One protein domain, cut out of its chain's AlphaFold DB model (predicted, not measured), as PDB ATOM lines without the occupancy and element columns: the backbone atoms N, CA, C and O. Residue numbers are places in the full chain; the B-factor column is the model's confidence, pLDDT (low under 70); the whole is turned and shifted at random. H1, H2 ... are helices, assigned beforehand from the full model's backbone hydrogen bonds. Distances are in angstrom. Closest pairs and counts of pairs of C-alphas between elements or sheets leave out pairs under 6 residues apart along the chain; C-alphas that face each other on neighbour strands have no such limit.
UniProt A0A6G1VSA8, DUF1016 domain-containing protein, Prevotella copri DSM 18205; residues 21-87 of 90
ATOM      1  N   TYR A  21     199.096 226.051 312.486       88.06
ATOM      2  CA  TYR A  21     198.725 226.322 311.100       88.06
ATOM      3  C   TYR A  21     197.227 226.618 310.953       88.06
ATOM      4  O   TYR A  21     196.861 227.575 310.277       88.06
ATOM      5  N   GLN A  22     196.362 225.853 311.627       89.25
ATOM      6  CA  GLN A  22     194.914 226.087 311.635       89.25
ATOM      7  C   GLN A  22     194.555 227.468 312.188       89.25
ATOM      8  O   GLN A  22     193.795 228.186 311.549       89.25
ATOM      9  N   SER A  23     195.143 227.869 313.320       89.81
ATOM     10  CA  SER A  23     194.881 229.177 313.937       89.81
ATOM     11  C   SER A  23     195.329 230.345 313.049       89.81
ATOM     12  O   SER A  23     194.602 231.332 312.899       89.81
ATOM     13  N   ILE A  24     196.494 230.221 312.403       88.31
ATOM     14  CA  ILE A  24     196.967 231.212 311.425       88.31
ATOM     15  C   ILE A  24     196.013 231.269 310.230       88.31
ATOM     16  O   ILE A  24     195.619 232.357 309.813       88.31
ATOM     17  N   ASN A  25     195.621 230.111 309.696       89.19
ATOM     18  CA  ASN A  25     194.751 230.024 308.532       89.19
ATOM     19  C   ASN A  25     193.359 230.615 308.806       89.19
ATOM     20  O   ASN A  25     192.848 231.376 307.993       89.19
ATOM     21  N   GLU A  26     192.778 230.331 309.973       90.56
ATOM     22  CA  GLU A  26     191.505 230.907 310.416       90.56
ATOM     23  C   GLU A  26     191.586 232.436 310.508       90.56
ATOM     24  O   GLU A  26     190.734 233.145 309.972       90.56
ATOM     25  N   THR A  27     192.660 232.951 311.112       90.94
ATOM     26  CA  THR A  27     192.889 234.398 311.231       90.94
ATOM     27  C   THR A  27     193.022 235.056 309.857       90.94
ATOM     28  O   THR A  27     192.440 236.115 309.618       90.94
ATOM     29  N   LEU A  28     193.751 234.419 308.935       90.50
ATOM     30  CA  LEU A  28     193.918 234.908 307.567       90.50
ATOM     31  C   LEU A  28     192.594 234.936 306.804       90.50
ATOM     32  O   LEU A  28     192.269 235.954 306.201       90.50
ATOM     33  N   ILE A  29     191.824 233.846 306.841       92.25
ATOM     34  CA  ILE A  29     190.525 233.759 306.161       92.25
ATOM     35  C   ILE A  29     189.587 234.841 306.688       92.25
ATOM     36  O   ILE A  29     188.981 235.565 305.897       92.25
ATOM     37  N   ARG A  30     189.526 235.010 308.014       92.31
ATOM     38  CA  ARG A  30     188.691 236.032 308.647       92.31
ATOM     39  C   ARG A  30     189.105 237.444 308.235       92.31
ATOM     40  O   ARG A  30     188.251 238.225 307.831       92.31
ATOM     41  N   SER A  31     190.400 237.757 308.288       91.50
ATOM     42  CA  SER A  31     190.930 239.063 307.869       91.50
ATOM     43  C   SER A  31     190.615 239.356 306.401       91.50
ATOM     44  O   SER A  31     190.038 240.392 306.070       91.50
ATOM     45  N   ASN A  32     190.907 238.401 305.516       92.81
ATOM     46  CA  ASN A  32     190.651 238.522 304.085       92.81
ATOM     47  C   ASN A  32     189.158 238.726 303.795       92.81
ATOM     48  O   ASN A  32     188.801 239.553 302.958       92.81
ATOM     49  N   ARG A  33     188.270 238.025 304.512       93.88
ATOM     50  CA  ARG A  33     186.819 238.203 304.386       93.88
ATOM     51  C   ARG A  33     186.375 239.602 304.820       93.88
ATOM     52  O   ARG A  33     185.584 240.215 304.110       93.88
ATOM     53  N   GLU A  34     186.885 240.131 305.931       93.12
ATOM     54  CA  GLU A  34     186.544 241.489 306.387       93.12
ATOM     55  C   GLU A  34     187.033 242.572 305.411       93.12
ATOM     56  O   GLU A  34     186.319 243.541 305.149       93.12
ATOM     57  N   ILE A  35     188.199 242.379 304.785       92.56
ATOM     58  CA  ILE A  35     188.667 243.256 303.701       92.56
ATOM     59  C   ILE A  35     187.705 243.187 302.509       92.56
ATOM     60  O   ILE A  35     187.285 244.223 301.991       92.56
ATOM     61  N   GLY A  36     187.316 241.979 302.094       92.94
ATOM     62  CA  GLY A  36     186.336 241.769 301.028       92.94
ATOM     63  C   GLY A  36     184.997 242.448 301.313       92.94
ATOM     64  O   GLY A  36     184.467 243.146 300.450       92.94
ATOM     65  N   LYS A  37     184.494 242.310 302.543       92.56
ATOM     66  CA  LYS A  37     183.284 242.982 303.025       92.56
ATOM     67  C   LYS A  37     183.393 244.494 302.889       92.56
ATOM     68  O   LYS A  37     182.508 245.111 302.301       92.56
ATOM     69  N   ARG A  38     184.495 245.082 303.369       90.56
ATOM     70  CA  ARG A  38     184.705 246.530 303.293       90.56
ATOM     71  C   ARG A  38     184.713 247.029 301.851       90.56
ATOM     72  O   ARG A  38     184.094 248.047 301.570       90.56
ATOM     73  N   ILE A  39     185.364 246.304 300.938       90.75
ATOM     74  CA  ILE A  39     185.375 246.648 299.508       90.75
ATOM     75  C   ILE A  39     183.946 246.650 298.944       90.75
ATOM     76  O   ILE A  39     183.564 247.609 298.278       90.75
ATOM     77  N   VAL A  40     183.143 245.618 299.229       89.69
ATOM     78  CA  VAL A  40     181.755 245.530 298.741       89.69
ATOM     79  C   VAL A  40     180.881 246.654 299.299       89.69
ATOM     80  O   VAL A  40     180.121 247.258 298.544       89.69
ATOM     81  N   GLU A  41     180.983 246.954 300.594       88.06
ATOM     82  CA  GLU A  41     180.213 248.031 301.231       88.06
ATOM     83  C   GLU A  41     180.547 249.401 300.619       88.06
ATOM     84  O   GLU A  41     179.645 250.159 300.262       88.06
ATOM     85  N   GLU A  42     181.833 249.700 300.425       85.81
ATOM     86  CA  GLU A  42     182.292 250.948 299.799       85.81
ATOM     87  C   GLU A  42     181.852 251.045 298.320       85.81
ATOM     88  O   GLU A  42     181.380 252.096 297.878       85.81
ATOM     89  N   GLU A  43     181.917 249.949 297.548       85.94
ATOM     90  CA  GLU A  43     181.413 249.901 296.161       85.94
ATOM     91  C   GLU A  43     179.890 250.147 296.083       85.94
ATOM     92  O   GLU A  43     179.411 250.820 295.162       85.94
ATOM     93  N   GLN A  44     179.116 249.628 297.043       82.88
ATOM     94  CA  GLN A  44     177.660 249.805 297.111       82.88
ATOM     95  C   GLN A  44     177.261 251.236 297.493       82.88
ATOM     96  O   GLN A  44     176.333 251.795 296.898       82.88
ATOM     97  N   LEU A  45     177.978 251.852 298.439       77.94
ATOM     98  CA  LEU A  45     177.799 253.263 298.800       77.94
ATOM     99  C   LEU A  45     178.137 254.186 297.618       77.94
ATOM    100  O   LEU A  45     177.442 255.176 297.372       77.94
ATOM    101  N   GLY A  46     179.143 253.812 296.827       69.00
ATOM    102  CA  GLY A  46     179.574 254.487 295.606       69.00
ATOM    103  C   GLY A  46     178.760 254.168 294.345       69.00
ATOM    104  O   GLY A  46     179.344 254.141 293.268       69.00
ATOM    105  N   LYS A  47     177.446 253.895 294.432       61.41
ATOM    106  CA  LYS A  47     176.488 253.762 293.299       61.41
ATOM    107  C   LYS A  47     177.103 253.301 291.952       61.41
ATOM    108  O   LYS A  47     177.078 254.040 290.968       61.41
ATOM    109  N   GLN A  48     177.635 252.076 291.913       59.59
ATOM    110  CA  GLN A  48     177.858 251.253 290.705       59.59
ATOM    111  C   GLN A  48     178.481 251.948 289.474       59.59
ATOM    112  O   GLN A  48     178.026 251.756 288.344       59.59
ATOM    113  N   ARG A  49     179.565 252.712 289.629       65.56
ATOM    114  CA  ARG A  49     180.460 252.948 288.481       65.56
ATOM    115  C   ARG A  49     181.539 251.880 288.494       65.56
ATOM    116  O   ARG A  49     182.314 251.821 289.443       65.56
ATOM    117  N   ALA A  50     181.606 251.066 287.442       66.62
ATOM    118  CA  ALA A  50     182.657 250.056 287.287       66.62
ATOM    119  C   ALA A  50     184.059 250.670 287.478       66.62
ATOM    120  O   ALA A  50     184.909 250.096 288.157       66.62
ATOM    121  N   ASP A  51     184.254 251.898 286.990       76.25
ATOM    122  CA  ASP A  51     185.508 252.637 287.142       76.25
ATOM    123  C   ASP A  51     185.828 253.008 288.597       76.25
ATOM    124  O   ASP A  51     186.999 253.032 288.974       76.25
ATOM    125  N   TYR A  52     184.817 253.262 289.436       81.31
ATOM    126  CA  TYR A  52     185.025 253.592 290.849       81.31
ATOM    127  C   TYR A  52     185.553 252.385 291.627       81.31
ATOM    128  O   TYR A  52     186.561 252.509 292.319       81.31
ATOM    129  N   GLY A  53     184.946 251.207 291.441       79.88
ATOM    130  CA  GLY A  53     185.419 249.966 292.064       79.88
ATOM    131  C   GLY A  53     186.857 249.625 291.664       79.88
ATOM    132  O   GLY A  53     187.685 249.287 292.509       79.88
ATOM    133  N   ILE A  54     187.213 249.827 290.388       83.81
ATOM    134  CA  ILE A  54     188.587 249.618 289.904       83.81
ATOM    135  C   ILE A  54     189.578 250.561 290.603       83.81
ATOM    136  O   ILE A  54     190.666 250.126 290.988       83.81
ATOM    137  N   GLN A  55     189.242 251.844 290.761       89.12
ATOM    138  CA  GLN A  55     190.125 252.805 291.433       89.12
ATOM    139  C   GLN A  55     190.221 252.548 292.940       89.12
ATOM    140  O   GLN A  55     191.312 252.652 293.502       89.12
ATOM    141  N   LEU A  56     189.118 252.149 293.574       88.38
ATOM    142  CA  LEU A  56     189.073 251.780 294.985       88.38
ATOM    143  C   LEU A  56     189.985 250.582 295.281       88.38
ATOM    144  O   LEU A  56     190.825 250.641 296.174       88.38
ATOM    145  N   ILE A  57     189.885 249.506 294.499       91.69
ATOM    146  CA  ILE A  57     190.734 248.324 294.703       91.69
ATOM    147  C   ILE A  57     192.211 248.667 294.465       91.69
ATOM    148  O   ILE A  57     193.083 248.190 295.192       91.69
ATOM    149  N   LYS A  58     192.518 249.518 293.479       93.06
ATOM    150  CA  LYS A  58     193.894 249.981 293.239       93.06
ATOM    151  C   LYS A  58     194.454 250.772 294.419       93.06
ATOM    152  O   LYS A  58     195.591 250.511 294.812       93.06
ATOM    153  N   SER A  59     193.683 251.699 294.991       91.94
ATOM    154  CA  SER A  59     194.146 252.513 296.119       91.94
ATOM    155  C   SER A  59     194.364 251.670 297.375       91.94
ATOM    156  O   SER A  59     195.425 251.764 297.993       91.94
ATOM    157  N   ILE A  60     193.424 250.773 297.694       91.94
ATOM    158  CA  ILE A  60     193.544 249.835 298.818       91.94
ATOM    159  C   ILE A  60     194.750 248.914 298.612       91.94
ATOM    160  O   ILE A  60     195.544 248.723 299.531       91.94
ATOM    161  N   SER A  61     194.938 248.381 297.399       94.94
ATOM    162  CA  SER A  61     196.079 247.511 297.098       94.94
ATOM    163  C   SER A  61     197.400 248.230 297.315       94.94
ATOM    164  O   SER A  61     198.308 247.661 297.916       94.94
ATOM    165  N   GLN A  62     197.511 249.483 296.874       95.50
ATOM    166  CA  GLN A  62     198.731 250.256 297.050       95.50
ATOM    167  C   GLN A  62     199.043 250.504 298.529       95.50
ATOM    168  O   GLN A  62     200.190 250.323 298.941       95.50
ATOM    169  N   GLN A  63     198.038 250.856 299.331       93.69
ATOM    170  CA  GLN A  63     198.205 251.074 300.769       93.69
ATOM    171  C   GLN A  63     198.621 249.784 301.483       93.69
ATOM    172  O   GLN A  63     199.686 249.732 302.097       93.69
ATOM    173  N   LEU A  64     197.843 248.712 301.324       92.50
ATOM    174  CA  LEU A  64     198.086 247.452 302.028       92.50
ATOM    175  C   LEU A  64     199.361 246.749 301.555       92.50
ATOM    176  O   LEU A  64     200.059 246.141 302.358       92.50
ATOM    177  N   THR A  65     199.711 246.857 300.270       95.50
ATOM    178  CA  THR A  65     200.980 246.309 299.770       95.50
ATOM    179  C   THR A  65     202.179 247.062 300.344       95.50
ATOM    180  O   THR A  65     203.214 246.449 300.591       95.50
ATOM    181  N   THR A  66     202.045 248.370 300.584       95.50
ATOM    182  CA  THR A  66     203.108 249.178 301.202       95.50
ATOM    183  C   THR A  66     203.313 248.808 302.671       95.50
ATOM    184  O   THR A  66     204.451 248.738 303.123       95.50
ATOM    185  N   GLU A  67     202.233 248.539 303.405       94.38
ATOM    186  CA  GLU A  67     202.293 248.242 304.840       94.38
ATOM    187  C   GLU A  67     202.596 246.764 305.142       94.38
ATOM    188  O   GLU A  67     203.390 246.458 306.029       94.38
ATOM    189  N   PHE A  68     202.009 245.839 304.378       90.94
ATOM    190  CA  PHE A  68     202.018 244.402 304.679       90.94
ATOM    191  C   PHE A  68     202.656 243.528 303.587       90.94
ATOM    192  O   PHE A  68     202.818 242.320 303.773       90.94
ATOM    193  N   GLY A  69     203.034 244.107 302.446       93.00
ATOM    194  CA  GLY A  69     203.728 243.412 301.362       93.00
ATOM    195  C   GLY A  69     202.820 242.802 300.286       93.00
ATOM    196  O   GLY A  69     201.615 243.031 300.214       93.00
ATOM    197  N   SER A  70     203.420 241.999 299.403       91.50
ATOM    198  CA  SER A  70     202.826 241.544 298.131       91.50
ATOM    199  C   SER A  70     201.557 240.685 298.244       91.50
ATOM    200  O   SER A  70     200.886 240.452 297.236       91.50
ATOM    201  N   GLY A  71     201.190 240.251 299.453       92.50
ATOM    202  CA  GLY A  71     199.947 239.529 299.732       92.50
ATOM    203  C   GLY A  71     198.670 240.330 299.450       92.50
ATOM    204  O   GLY A  71     197.605 239.728 299.340       92.50
ATOM    205  N   TYR A  72     198.768 241.650 299.259       94.75
ATOM    206  CA  TYR A  72     197.626 242.555 299.066       94.75
ATOM    207  C   TYR A  72     197.583 243.200 297.674       94.75
ATOM    208  O   TYR A  72     197.153 244.343 297.493       94.75
ATOM    209  N   SER A  73     198.018 242.455 296.655       95.56
ATOM    210  CA  SER A  73     197.886 242.871 295.255       95.56
ATOM    211  C   SER A  73     196.417 243.072 294.840       95.56
ATOM    212  O   SER A  73     195.510 242.470 295.413       95.56
ATOM    213  N   VAL A  74     196.182 243.854 293.780       94.81
ATOM    214  CA  VAL A  74     194.844 244.084 293.194       94.81
ATOM    215  C   VAL A  74     194.108 242.767 292.926       94.81
ATOM    216  O   VAL A  74     192.922 242.652 293.213       94.81
ATOM    217  N   ARG A  75     194.822 241.751 292.423       94.81
ATOM    218  CA  ARG A  75     194.258 240.418 292.171       94.81
ATOM    219  C   ARG A  75     193.825 239.730 293.468       94.81
ATOM    220  O   ARG A  75     192.763 239.123 293.497       94.81
ATOM    221  N   ASN A  76     194.620 239.834 294.530       95.38
ATOM    222  CA  ASN A  76     194.273 239.229 295.816       95.38
ATOM    223  C   ASN A  76     193.072 239.922 296.460       95.38
ATOM    224  O   ASN A  76     192.200 239.242 296.987       95.38
ATOM    225  N   LEU A  77     192.971 241.248 296.351       95.00
ATOM    226  CA  LEU A  77     191.795 241.980 296.823       95.00
ATOM    227  C   LEU A  77     190.520 241.599 296.063       95.00
ATOM    228  O   LEU A  77     189.457 241.510 296.673       95.00
ATOM    229  N   ASP A  78     190.615 241.317 294.762       93.31
ATOM    230  CA  ASP A  78     189.478 240.785 294.009       93.31
ATOM    231  C   ASP A  78     189.068 239.390 294.512       93.31
ATOM    232  O   ASP A  78     187.882 239.126 294.705       93.31
ATOM    233  N   TYR A  79     190.030 238.524 294.848       94.81
ATOM    234  CA  TYR A  79     189.723 237.249 295.503       94.81
ATOM    235  C   TYR A  79     189.098 237.424 296.887       94.81
ATOM    236  O   TYR A  79     188.205 236.663 297.239       94.81
ATOM    237  N   PHE A  80     189.513 238.421 297.666       94.81
ATOM    238  CA  PHE A  80     188.909 238.714 298.968       94.81
ATOM    239  C   PHE A  80     187.467 239.196 298.816       94.81
ATOM    240  O   PHE A  80     186.582 238.763 299.556       94.81
ATOM    241  N   LYS A  81     187.200 240.022 297.799       93.06
ATOM    242  CA  LYS A  81     185.844 240.423 297.424       93.06
ATOM    243  C   LYS A  81     184.981 239.212 297.063       93.06
ATOM    244  O   LYS A  81     183.876 239.068 297.582       93.06
ATOM    245  N   GLN A  82     185.499 238.316 296.222       92.69
ATOM    246  CA  GLN A  82     184.819 237.069 295.864       92.69
ATOM    247  C   GLN A  82     184.599 236.169 297.086       92.69
ATOM    248  O   GLN A  82     183.514 235.617 297.245       92.69
ATOM    249  N   LEU A  83     185.589 236.060 297.977       93.31
ATOM    250  CA  LEU A  83     185.493 235.285 299.212       93.31
ATOM    251  C   LEU A  83     184.311 235.757 300.060       93.31
ATOM    252  O   LEU A  83     183.499 234.935 300.463       93.31
ATOM    253  N   TYR A  84     184.168 237.066 300.273       94.06
ATOM    254  CA  TYR A  84     183.013 237.608 300.988       94.06
ATOM    255  C   TYR A  84     181.693 237.371 300.240       94.06
ATOM    256  O   TYR A  84     180.686 237.048 300.862       94.06
ATOM    257  N   HIS A  85     181.696 237.492 298.910       89.88
ATOM    258  CA  HIS A  85     180.492 237.299 298.103       89.88
ATOM    259  C   HIS A  85     179.949 235.864 298.174       89.88
ATOM    260  O   HIS A  85     178.741 235.670 298.281       89.88
ATOM    261  N   TYR A  86     180.835 234.866 298.133       91.69
ATOM    262  CA  TYR A  86     180.452 233.453 298.190       91.69
ATOM    263  C   TYR A  86     180.318 232.921 299.621       91.69
ATOM    264  O   TYR A  86     179.555 231.983 299.846       91.69
ATOM    265  N   PHE A  87     181.033 233.509 300.582       90.56
ATOM    266  CA  PHE A  87     181.075 233.055 301.973       90.56
ATOM    267  C   PHE A  87     180.853 234.218 302.954       90.56
ATOM    268  O   PHE A  87     181.762 234.606 303.696       90.56
TER     269      PHE A  87
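What this domain is: This is residues 21 to 87 of the 90 residues of the protein "DUF1016 domain-containing protein" of Prevotella copri DSM 18205 (UniProt A0A6G1VSA8). A long helix, H1, and the helix that folds back from its end, H2, form an open V, and a third, shorter helix, H3, lies across it like a crossbar, beginning at the middle of H2 and crossing H1 near H1's middle at about a right angle. The first residues of H1, 21 to 28, stick out from this body as a free arm. The printed part has 67 residues with three named helices, in the order H1, H2, H3, and no named strand; the class is all helix. The whole is compact, with a radius of gyration of the C-alphas of 12.1 A, and spans 39 by 27 by 15 A.

How they stand to each other: H1, residues 21 to 45, is the longest helix and touches both others. With its residues 32 to 40 alone it touches H3, residues 74 to 86; the closest C-alphas are those of Gly 36 and Lys 81, 3.9 A apart. The lines of H1 and H3 are about perpendicular, at 90 degrees, and their centres are 8.4 A apart. With residues 39 to 43 alone H1 touches residues 52 to 57 of H2, residues 50 to 68; the closest C-alphas are those of Glu 43 and Gly 53, 5.7 A apart. H1 and H2 form a helical hairpin and run opposite ways at a steep tilt of 36 degrees, only just past shallow. Residues 57 to 61 of H2 touch residues 74 to 78 of H3, and the closest C-alphas, those of Ser 61 and Val 74, are 5.3 A apart. H2 and H3 run opposite ways at a steep tilt of 69 degrees, only just short of about perpendicular. The helix packing is mostly crossed: of the three touching pairs, 0 are at a shallow tilt. In H1, H2 and H3 every O i to N i+4 pair is within hydrogen-bond range.

Where its parts are: H1 has 25 residues, from C-alpha 21 at (198.725, 226.322, 311.100) to C-alpha 45 at (177.799, 253.263, 298.800), and is 36.3 A long from first to last C-alpha. H2 has 19 residues, Ala 50 to Phe 68, and is 26.6 A long. H3 has 13 residues, Val 74 to Tyr 86, and is 18.6 A long, ending with C-alpha 86 at (180.452, 233.453, 298.190).

The domain as a whole: The two C-alphas farthest apart are those of Tyr 21 and Lys 47, 39.6 A. Without residues 21 to 28, which stand free, the body has 59 residues and spans 30 by 24 by 14 A. The printed part has no cut, and the links from H1 to H2 and from H2 to H3 are tight, with 4 and 5 residues. The mean pLDDT of the printed part is 89.0; residues 46 to 50, of which 50 belongs to H2, are under 70.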